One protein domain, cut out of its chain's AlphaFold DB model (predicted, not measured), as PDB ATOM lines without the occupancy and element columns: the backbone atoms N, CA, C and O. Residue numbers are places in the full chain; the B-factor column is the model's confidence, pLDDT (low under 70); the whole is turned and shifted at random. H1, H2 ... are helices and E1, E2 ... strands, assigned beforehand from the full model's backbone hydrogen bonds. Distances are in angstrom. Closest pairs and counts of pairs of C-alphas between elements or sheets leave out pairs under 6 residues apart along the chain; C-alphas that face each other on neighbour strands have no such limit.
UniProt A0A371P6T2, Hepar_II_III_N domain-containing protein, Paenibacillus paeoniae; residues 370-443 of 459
ATOM      1  N   TRP A 370     166.903 224.484 259.354       97.44
ATOM      2  CA  TRP A 370     168.120 223.719 259.132       97.44
ATOM      3  C   TRP A 370     169.287 224.399 259.843       97.44
ATOM      4  O   TRP A 370     169.645 225.535 259.519       97.44
ATOM      5  N   LEU A 371     169.879 223.694 260.803       98.12
ATOM      6  CA  LEU A 371     171.156 224.057 261.408       98.12
ATOM      7  C   LEU A 371     172.254 223.613 260.437       98.12
ATOM      8  O   LEU A 371     172.635 222.446 260.403       98.12
ATOM      9  N   HIS A 372     172.642 224.517 259.532       96.44
ATOM     10  CA  HIS A 372     173.451 224.166 258.362       96.44
ATOM     11  C   HIS A 372     174.853 223.647 258.719       96.44
ATOM     12  O   HIS A 372     175.211 222.582 258.220       96.44
ATOM     13  N   PRO A 373     175.683 224.358 259.509       96.50
ATOM     14  CA  PRO A 373     176.947 223.822 260.014       96.50
ATOM     15  C   PRO A 373     176.835 222.467 260.722       96.50
ATOM     16  O   PRO A 373     177.643 221.585 260.438       96.50
ATOM     17  N   SER A 374     175.846 222.289 261.601       97.12
ATOM     18  CA  SER A 374     175.628 221.025 262.313       97.12
ATOM     19  C   SER A 374     175.077 219.927 261.428       97.12
ATOM     20  O   SER A 374     175.276 218.767 261.746       97.12
ATOM     21  N   GLY A 375     174.376 220.283 260.353       97.25
ATOM     22  CA  GLY A 375     173.673 219.367 259.461       97.25
ATOM     23  C   GLY A 375     172.340 218.840 259.998       97.25
ATOM     24  O   GLY A 375     171.775 217.940 259.388       97.25
ATOM     25  N   LEU A 376     171.790 219.415 261.072       98.12
ATOM     26  CA  LEU A 376     170.509 218.981 261.643       98.12
ATOM     27  C   LEU A 376     169.332 219.678 260.957       98.12
ATOM     28  O   LEU A 376     169.204 220.908 260.981       98.12
ATOM     29  N   MET A 377     168.459 218.892 260.334       98.38
ATOM     30  CA  MET A 377     167.293 219.367 259.594       98.38
ATOM     31  C   MET A 377     166.021 219.014 260.356       98.38
ATOM     32  O   MET A 377     165.718 217.840 260.547       98.38
ATOM     33  N   MET A 378     165.244 220.020 260.751       98.19
ATOM     34  CA  MET A 378     163.993 219.819 261.480       98.19
ATOM     35  C   MET A 378     162.818 220.255 260.621       98.19
ATOM     36  O   MET A 378     162.715 221.413 260.215       98.19
ATOM     37  N   MET A 379     161.895 219.334 260.382       98.31
ATOM     38  CA  MET A 379     160.608 219.594 259.750       98.31
ATOM     39  C   MET A 379     159.520 219.513 260.810       98.31
ATOM     40  O   MET A 379     159.448 218.520 261.527       98.31
ATOM     41  N   ARG A 380     158.665 220.531 260.926       97.75
ATOM     42  CA  ARG A 380     157.571 220.517 261.910       97.75
ATOM     43  C   ARG A 380     156.309 221.210 261.407       97.75
ATOM     44  O   ARG A 380     156.399 222.168 260.640       97.75
ATOM     45  N   SER A 381     155.135 220.753 261.848       97.69
ATOM     46  CA  SER A 381     153.846 221.397 261.533       97.69
ATOM     47  C   SER A 381     153.557 222.623 262.402       97.69
ATOM     48  O   SER A 381     152.775 223.484 262.002       97.69
ATOM     49  N   GLY A 382     154.210 222.721 263.562       96.38
ATOM     50  CA  GLY A 382     154.014 223.787 264.536       96.38
ATOM     51  C   GLY A 382     154.838 223.569 265.809       96.38
ATOM     52  O   GLY A 382     155.853 222.873 265.795       96.38
ATOM     53  N   TRP A 383     154.411 224.195 266.906       95.69
ATOM     54  CA  TRP A 383     155.106 224.190 268.200       95.69
ATOM     55  C   TRP A 383     154.261 223.641 269.356       95.69
ATOM     56  O   TRP A 383     154.720 223.672 270.498       95.69
ATOM     57  N   GLY A 384     153.036 223.185 269.110       94.94
ATOM     58  CA  GLY A 384     152.186 222.535 270.104       94.94
ATOM     59  C   GLY A 384     152.638 221.106 270.405       94.94
ATOM     60  O   GLY A 384     153.322 220.478 269.608       94.94
ATOM     61  N   GLU A 385     152.223 220.559 271.549       93.25
ATOM     62  CA  GLU A 385     152.637 219.217 272.005       93.25
ATOM     63  C   GLU A 385     152.156 218.065 271.102       93.25
ATOM     64  O   GLU A 385     152.667 216.952 271.191       93.25
ATOM     65  N   HIS A 386     151.173 218.320 270.233       95.75
ATOM     66  CA  HIS A 386     150.630 217.342 269.285       95.75
ATOM     67  C   HIS A 386     151.030 217.609 267.832       95.75
ATOM     68  O   HIS A 386     150.542 216.902 266.949       95.75
ATOM     69  N   ASP A 387     151.862 218.622 267.585       97.31
ATOM     70  CA  ASP A 387     152.380 218.879 266.247       97.31
ATOM     71  C   ASP A 387     153.317 217.754 265.799       97.31
ATOM     72  O   ASP A 387     153.949 217.072 266.610       97.31
ATOM     73  N   ASP A 388     153.382 217.558 264.488       98.19
ATOM     74  CA  ASP A 388     154.258 216.575 263.874       98.19
ATOM     75  C   ASP A 388     155.654 217.183 263.710       98.19
ATOM     76  O   ASP A 388     155.803 218.362 263.377       98.19
ATOM     77  N   TYR A 389     156.675 216.371 263.956       98.50
ATOM     78  CA  TYR A 389     158.083 216.731 263.949       98.50
ATOM     79  C   TYR A 389     158.903 215.577 263.376       98.50
ATOM     80  O   TYR A 389     158.731 214.421 263.762       98.50
ATOM     81  N   MET A 390     159.828 215.906 262.488       98.31
ATOM     82  CA  MET A 390     160.833 214.989 261.979       98.31
ATOM     83  C   MET A 390     162.189 215.677 262.042       98.31
ATOM     84  O   MET A 390     162.331 216.806 261.565       98.31
ATOM     85  N   LEU A 391     163.170 214.988 262.609       98.25
ATOM     86  CA  LEU A 391     164.574 215.364 262.525       98.25
ATOM     87  C   LEU A 391     165.252 214.460 261.511       98.25
ATOM     88  O   LEU A 391     164.990 213.261 261.487       98.25
ATOM     89  N   MET A 392     166.131 215.035 260.703       98.06
ATOM     90  CA  MET A 392     167.082 214.297 259.890       98.06
ATOM     91  C   MET A 392     168.491 214.799 260.190       98.06
ATOM     92  O   MET A 392     168.745 216.005 260.113       98.06
ATOM     93  N   ASP A 393     169.390 213.876 260.510       96.94
ATOM     94  CA  ASP A 393     170.800 214.172 260.715       96.94
ATOM     95  C   ASP A 393     171.571 214.055 259.393       96.94
ATOM     96  O   ASP A 393     171.689 212.985 258.808       96.94
ATOM     97  N   GLY A 394     172.071 215.172 258.877       95.19
ATOM     98  CA  GLY A 394     173.019 215.222 257.761       95.19
ATOM     99  C   GLY A 394     174.351 215.845 258.173       95.19
ATOM    100  O   GLY A 394     175.020 216.454 257.334       95.19
ATOM    101  N   GLY A 395     174.667 215.787 259.465       91.81
ATOM    102  CA  GLY A 395     175.807 216.415 260.101       91.81
ATOM    103  C   GLY A 395     177.136 215.734 259.867       91.81
ATOM    104  O   GLY A 395     177.253 214.671 259.265       91.81
ATOM    105  N   HIS A 396     178.185 216.399 260.333       90.81
ATOM    106  CA  HIS A 396     179.488 215.765 260.466       90.81
ATOM    107  C   HIS A 396     179.525 214.930 261.750       90.81
ATOM    108  O   HIS A 396     178.859 215.275 262.723       90.81
ATOM    109  N   LEU A 397     180.379 213.905 261.788       88.81
ATOM    110  CA  LEU A 397     180.660 213.179 263.026       88.81
ATOM    111  C   LEU A 397     181.170 214.144 264.112       88.81
ATOM    112  O   LEU A 397     181.875 215.113 263.803       88.81
ATOM    113  N   ALA A 398     180.804 213.889 265.367       86.44
ATOM    114  CA  ALA A 398     181.213 214.682 266.523       86.44
ATOM    115  C   ALA A 398     182.722 214.991 266.552       86.44
ATOM    116  O   ALA A 398     183.555 214.166 266.178       86.44
ATOM    117  N   LEU A 399     183.082 216.164 267.083       81.12
ATOM    118  CA  LEU A 399     184.481 216.548 267.325       81.12
ATOM    119  C   LEU A 399     185.169 215.730 268.444       81.12
ATOM    120  O   LEU A 399     186.366 215.897 268.668       81.12
ATOM    121  N   SER A 400     184.428 214.874 269.154       81.25
ATOM    122  CA  SER A 400     184.900 214.036 270.262       81.25
ATOM    123  C   SER A 400     184.328 212.613 270.169       81.25
ATOM    124  O   SER A 400     183.503 212.327 269.301       81.25
ATOM    125  N   GLY A 401     184.714 211.725 271.096       84.19
ATOM    126  CA  GLY A 401     184.245 210.330 271.169       84.19
ATOM    127  C   GLY A 401     182.736 210.141 271.396       84.19
ATOM    128  O   GLY A 401     182.248 209.011 271.467       84.19
ATOM    129  N   HIS A 402     181.967 211.228 271.494       92.06
ATOM    130  CA  HIS A 402     180.527 211.187 271.725       92.06
ATOM    131  C   HIS A 402     179.692 210.870 270.483       92.06
ATOM    132  O   HIS A 402     178.573 210.384 270.638       92.06
ATOM    133  N   GLY A 403     180.239 211.052 269.279       91.88
ATOM    134  CA  GLY A 403     179.532 210.811 268.016       91.88
ATOM    135  C   GLY A 403     179.197 209.342 267.778       91.88
ATOM    136  O   GLY A 403     179.963 208.456 268.171       91.88
ATOM    137  N   HIS A 404     178.044 209.074 267.176       94.38
ATOM    138  CA  HIS A 404     177.658 207.744 266.696       94.38
ATOM    139  C   HIS A 404     177.803 207.682 265.171       94.38
ATOM    140  O   HIS A 404     178.083 208.682 264.516       94.38
ATOM    141  N   ASP A 405     177.671 206.492 264.595       93.75
ATOM    142  CA  ASP A 405     177.593 206.297 263.145       93.75
ATOM    143  C   ASP A 405     176.148 206.526 262.667       93.75
ATOM    144  O   ASP A 405     175.496 205.636 262.122       93.75
ATOM    145  N   ASP A 406     175.615 207.714 262.938       93.44
ATOM    146  CA  ASP A 406     174.199 208.080 262.820       93.44
ATOM    147  C   ASP A 406     173.905 209.003 261.622       93.44
ATOM    148  O   ASP A 406     172.796 209.510 261.469       93.44
ATOM    149  N   LEU A 407     174.848 209.154 260.685       93.94
ATOM    150  CA  LEU A 407     174.640 209.957 259.477       93.94
ATOM    151  C   LEU A 407     173.398 209.485 258.696       93.94
ATOM    152  O   LEU A 407     173.266 208.304 258.382       93.94
ATOM    153  N   LEU A 408     172.526 210.419 258.306       95.06
ATOM    154  CA  LEU A 408     171.195 210.214 257.701       95.06
ATOM    155  C   LEU A 408     170.129 209.627 258.642       95.06
ATOM    156  O   LEU A 408     169.052 209.270 258.156       95.06
ATOM    157  N   HIS A 409     170.382 209.561 259.954       96.75
ATOM    158  CA  HIS A 409     169.381 209.162 260.942       96.75
ATOM    159  C   HIS A 409     168.122 210.027 260.839       96.75
ATOM    160  O   HIS A 409     168.186 211.240 260.620       96.75
ATOM    161  N   VAL A 410     166.966 209.396 261.049       97.56
ATOM    162  CA  VAL A 410     165.671 210.069 261.155       97.56
ATOM    163  C   VAL A 410     165.003 209.790 262.500       97.56
ATOM    164  O   VAL A 410     164.719 208.638 262.826       97.56
ATOM    165  N   GLU A 411     164.613 210.852 263.207       97.06
ATOM    166  CA  GLU A 411     163.626 210.770 264.290       97.06
ATOM    167  C   GLU A 411     162.255 211.263 263.811       97.06
ATOM    168  O   GLU A 411     162.153 212.209 263.027       97.06
ATOM    169  N   LEU A 412     161.183 210.650 264.314       98.06
ATOM    170  CA  LEU A 412     159.801 211.012 264.007       98.06
ATOM    171  C   LEU A 412     158.974 211.058 265.292       98.06
ATOM    172  O   LEU A 412     158.707 210.025 265.908       98.06
ATOM    173  N   HIS A 413     158.484 212.249 265.623       98.25
ATOM    174  CA  HIS A 413     157.468 212.477 266.641       98.25
ATOM    175  C   HIS A 413     156.195 212.961 265.955       98.25
ATOM    176  O   HIS A 413     156.207 213.969 265.257       98.25
ATOM    177  N   ALA A 414     155.078 212.273 266.146       97.31
ATOM    178  CA  ALA A 414     153.818 212.656 265.526       97.31
ATOM    179  C   ALA A 414     152.670 212.508 266.517       97.31
ATOM    180  O   ALA A 414     152.595 211.534 267.272       97.31
ATOM    181  N   ARG A 415     151.741 213.468 266.507       96.06
ATOM    182  CA  ARG A 415     150.509 213.417 267.317       96.06
ATOM    183  C   ARG A 415     150.758 213.151 268.812       96.06
ATOM    184  O   ARG A 415     149.984 212.440 269.457       96.06
ATOM    185  N   GLY A 416     151.827 213.721 269.370       95.38
ATOM    186  CA  GLY A 416     152.194 213.589 270.784       95.38
ATOM    187  C   GLY A 416     152.903 212.281 271.156       95.38
ATOM    188  O   GLY A 416     152.927 211.930 272.337       95.38
ATOM    189  N   LYS A 417     153.429 211.523 270.184       96.62
ATOM    190  CA  LYS A 417     154.145 210.259 270.420       96.62
ATOM    191  C   LYS A 417     155.392 210.138 269.553       96.62
ATOM    192  O   LYS A 417     155.376 210.513 268.385       96.62
ATOM    193  N   ASP A 418     156.424 209.533 270.127       96.31
ATOM    194  CA  ASP A 418     157.627 209.118 269.412       96.31
ATOM    195  C   ASP A 418     157.338 207.828 268.609       96.31
ATOM    196  O   ASP A 418     156.790 206.863 269.150       96.31
ATOM    197  N   PHE A 419     157.654 207.827 267.310       96.88
ATOM    198  CA  PHE A 419     157.483 206.695 266.382       96.88
ATOM    199  C   PHE A 419     158.820 206.116 265.922       96.88
ATOM    200  O   PHE A 419     158.964 204.898 265.864       96.88
ATOM    201  N   LEU A 420     159.770 206.990 265.584       97.25
ATOM    202  CA  LEU A 420     161.158 206.649 265.286       97.25
ATOM    203  C   LEU A 420     162.028 207.471 266.231       97.25
ATOM    204  O   LEU A 420     161.855 208.687 266.309       97.25
ATOM    205  N   VAL A 421     162.910 206.804 266.961       95.56
ATOM    206  CA  VAL A 421     163.833 207.422 267.918       95.56
ATOM    207  C   VAL A 421     165.218 206.848 267.716       95.56
ATOM    208  O   VAL A 421     165.351 205.735 267.195       95.56
ATOM    209  N   ASP A 422     166.222 207.586 268.166       95.94
ATOM    210  CA  ASP A 422     167.530 207.011 268.418       95.94
ATOM    211  C   ASP A 422     167.497 206.054 269.621       95.94
ATOM    212  O   ASP A 422     166.650 206.168 270.513       95.94
ATOM    213  N   THR A 423     168.407 205.087 269.649       92.50
ATOM    214  CA  THR A 423     168.603 204.220 270.815       92.50
ATOM    215  C   THR A 423     169.284 204.946 271.974       92.50
ATOM    216  O   THR A 423     169.210 204.471 273.111       92.50
ATOM    217  N   GLY A 424     169.916 206.089 271.700       93.69
ATOM    218  CA  GLY A 424     170.717 206.835 272.654       93.69
ATOM    219  C   GLY A 424     172.005 206.102 273.012       93.69
ATOM    220  O   GLY A 424     172.382 205.087 272.425       93.69
ATOM    221  N   ARG A 425     172.699 206.611 274.028       92.81
ATOM    222  CA  ARG A 425     174.045 206.133 274.391       92.81
ATOM    223  C   ARG A 425     174.091 204.787 275.113       92.81
ATOM    224  O   ARG A 425     175.116 204.112 275.053       92.81
ATOM    225  N   PHE A 426     173.023 204.451 275.842       92.38
ATOM    226  CA  PHE A 426     172.892 203.350 276.810       92.38
ATOM    227  C   PHE A 426     173.905 203.335 277.977       92.38
ATOM    228  O   PHE A 426     173.493 203.328 279.133       92.38
ATOM    229  N   THR A 427     175.213 203.321 277.712       89.25
ATOM    230  CA  THR A 427     176.289 203.320 278.719       89.25
ATOM    231  C   THR A 427     177.528 204.045 278.190       89.25
ATOM    232  O   THR A 427     177.743 204.089 276.980       89.25
ATOM    233  N   TYR A 428     178.363 204.592 279.080       89.44
ATOM    234  CA  TYR A 428     179.728 205.032 278.740       89.44
ATOM    235  C   TYR A 428     180.780 203.941 278.962       89.44
ATOM    236  O   TYR A 428     181.941 204.119 278.605       89.44
ATOM    237  N   LYS A 429     180.408 202.813 279.573       89.75
ATOM    238  CA  LYS A 429     181.350 201.732 279.838       89.75
ATOM    239  C   LYS A 429     181.739 201.046 278.533       89.75
ATOM    240  O   LYS A 429     180.898 200.424 277.885       89.75
ATOM    241  N   GLU A 430     183.029 201.071 278.219       89.62
ATOM    242  CA  GLU A 430     183.572 200.300 277.103       89.62
ATOM    243  C   GLU A 430     183.266 198.805 277.262       89.62
ATOM    244  O   GLU A 430     183.596 198.172 278.273       89.62
ATOM    245  N   GLY A 431     182.593 198.238 276.261       91.31
ATOM    246  CA  GLY A 431     182.049 196.889 276.322       91.31
ATOM    247  C   GLY A 431     181.156 196.550 275.135       91.31
ATOM    248  O   GLY A 431     180.992 197.343 274.207       91.31
ATOM    249  N   ALA A 432     180.568 195.355 275.177       93.25
ATOM    250  CA  ALA A 432     179.734 194.840 274.096       93.25
ATOM    251  C   ALA A 432     178.502 195.720 273.851       93.25
ATOM    252  O   ALA A 432     178.101 195.911 272.708       93.25
ATOM    253  N   GLU A 433     177.918 196.284 274.908       93.94
ATOM    254  CA  GLU A 433     176.768 197.174 274.804       93.94
ATOM    255  C   GLU A 433     177.152 198.486 274.115       93.94
ATOM    256  O   GLU A 433     176.474 198.910 273.183       93.94
ATOM    257  N   ARG A 434     178.288 199.086 274.484       93.06
ATOM    258  CA  ARG A 434     178.788 200.306 273.839       93.06
ATOM    259  C   ARG A 434     179.083 200.101 272.352       93.06
ATOM    260  O   ARG A 434     178.650 200.895 271.521       93.06
ATOM    261  N   GLN A 435     179.749 198.992 272.026       93.44
ATOM    262  CA  GLN A 435     180.037 198.569 270.653       93.44
ATOM    263  C   GLN A 435     178.772 198.240 269.852       93.44
ATOM    264  O   GLN A 435     178.781 198.335 268.628       93.44
ATOM    265  N   TYR A 436     177.696 197.835 270.529       94.06
ATOM    266  CA  TYR A 436     176.423 197.527 269.895       94.06
ATOM    267  C   TYR A 436     175.650 198.787 269.513       94.06
ATOM    268  O   TYR A 436     175.126 198.810 268.411       94.06
ATOM    269  N   PHE A 437     175.585 199.808 270.379       95.06
ATOM    270  CA  PHE A 437     174.732 200.991 270.172       95.06
ATOM    271  C   PHE A 437     175.321 202.075 269.258       95.06
ATOM    272  O   PHE A 437     174.559 202.829 268.680       95.06
ATOM    273  N   LYS A 438     176.648 202.150 269.111       93.88
ATOM    274  CA  LYS A 438     177.347 203.157 268.283       93.88
ATOM    275  C   LYS A 438     177.195 203.030 266.752       93.88
ATOM    276  O   LYS A 438     177.255 204.065 266.090       93.88
ATOM    277  N   PRO A 439     177.142 201.824 266.148       94.31
ATOM    278  CA  PRO A 439     177.172 201.679 264.690       94.31
ATOM    279  C   PRO A 439     175.816 201.937 264.009       94.31
ATOM    280  O   PRO A 439     174.768 201.653 264.591       94.31
ATOM    281  N   SER A 440     175.827 202.305 262.717       94.81
ATOM    282  CA  SER A 440     174.633 202.691 261.930       94.81
ATOM    283  C   SER A 440     173.484 201.679 261.926       94.81
ATOM    284  O   SER A 440     172.328 202.035 261.714       94.81
ATOM    285  N   LEU A 441     173.778 200.410 262.216       94.81
ATOM    286  CA  LEU A 441     172.798 199.328 262.315       94.81
ATOM    287  C   LEU A 441     171.788 199.498 263.464       94.81
ATOM    288  O   LEU A 441     170.764 198.813 263.438       94.81
ATOM    289  N   GLN A 442     172.058 200.358 264.453       95.19
ATOM    290  CA  GLN A 442     171.109 200.683 265.532       95.19
ATOM    291  C   GLN A 442     170.354 201.998 265.317       95.19
ATOM    292  O   GLN A 442     169.503 202.361 266.125       95.19
ATOM    293  N   HIS A 443     170.610 202.683 264.204       96.12
ATOM    294  CA  HIS A 443     170.022 203.976 263.888       96.12
ATOM    295  C   HIS A 443     169.010 203.850 262.740       96.12
ATOM    296  O   HIS A 443     169.046 202.917 261.933       96.12
TER     297      HIS A 443
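This is residues 370 to 443 of the 459 residues of the protein "Hepar_II_III_N domain-containing protein" of Paenibacillus paeoniae (UniProt A0A371P6T2). With little regular structure, this is a small sheet of four short strands in a meander, E1 to E4, each the antiparallel neighbour of the one before, with loops and one short helix, H1, reaching beyond one end of its strands. The 74 printed residues are of mixed class, 25 of them in named elements, and the sheet's order E1, E2, E3, E4 is also the chain's, before H1. The whole is only just loose, close to compact, with a radius of gyration of the C-alphas of 13.8 A and spans of 40 by 27 by 18 A.

Start at residues 370 to 371, which pair antiparallel with residues 376 to 377 of E1, residues 376 to 380. E2, residues 389 to 393, forms a hairpin with E1 at 166 degrees; find N 377 and O 392, 2.9 A apart. E3, residues 410 to 414, forms a hairpin with E2, with N 389 and O 413 at 2.8 A. E4, residues 417 to 420, forms a hairpin with E3, with N 414 and O 417 at 2.9 A. H1, residues 432 to 437, is not on the sheet; its O i to N i+4 pairs are within hydrogen-bond range.

Find C-alpha 376 at (170.509, 218.981, 261.643), where E1 begins its 13.0 A; E2 spans 13.4 A, E3 12.9 A, E4 9.4 A and H1 8.8 A, ending at C-alpha 437, (174.732, 200.991, 270.172).

The C-alphas farthest apart, of Gly 382 and Gly 431, are 40.6 A apart. The links E2 to E3 and E4 to H1 are long; the printed part has no cut, and no printed residue is under 70 in pLDDT.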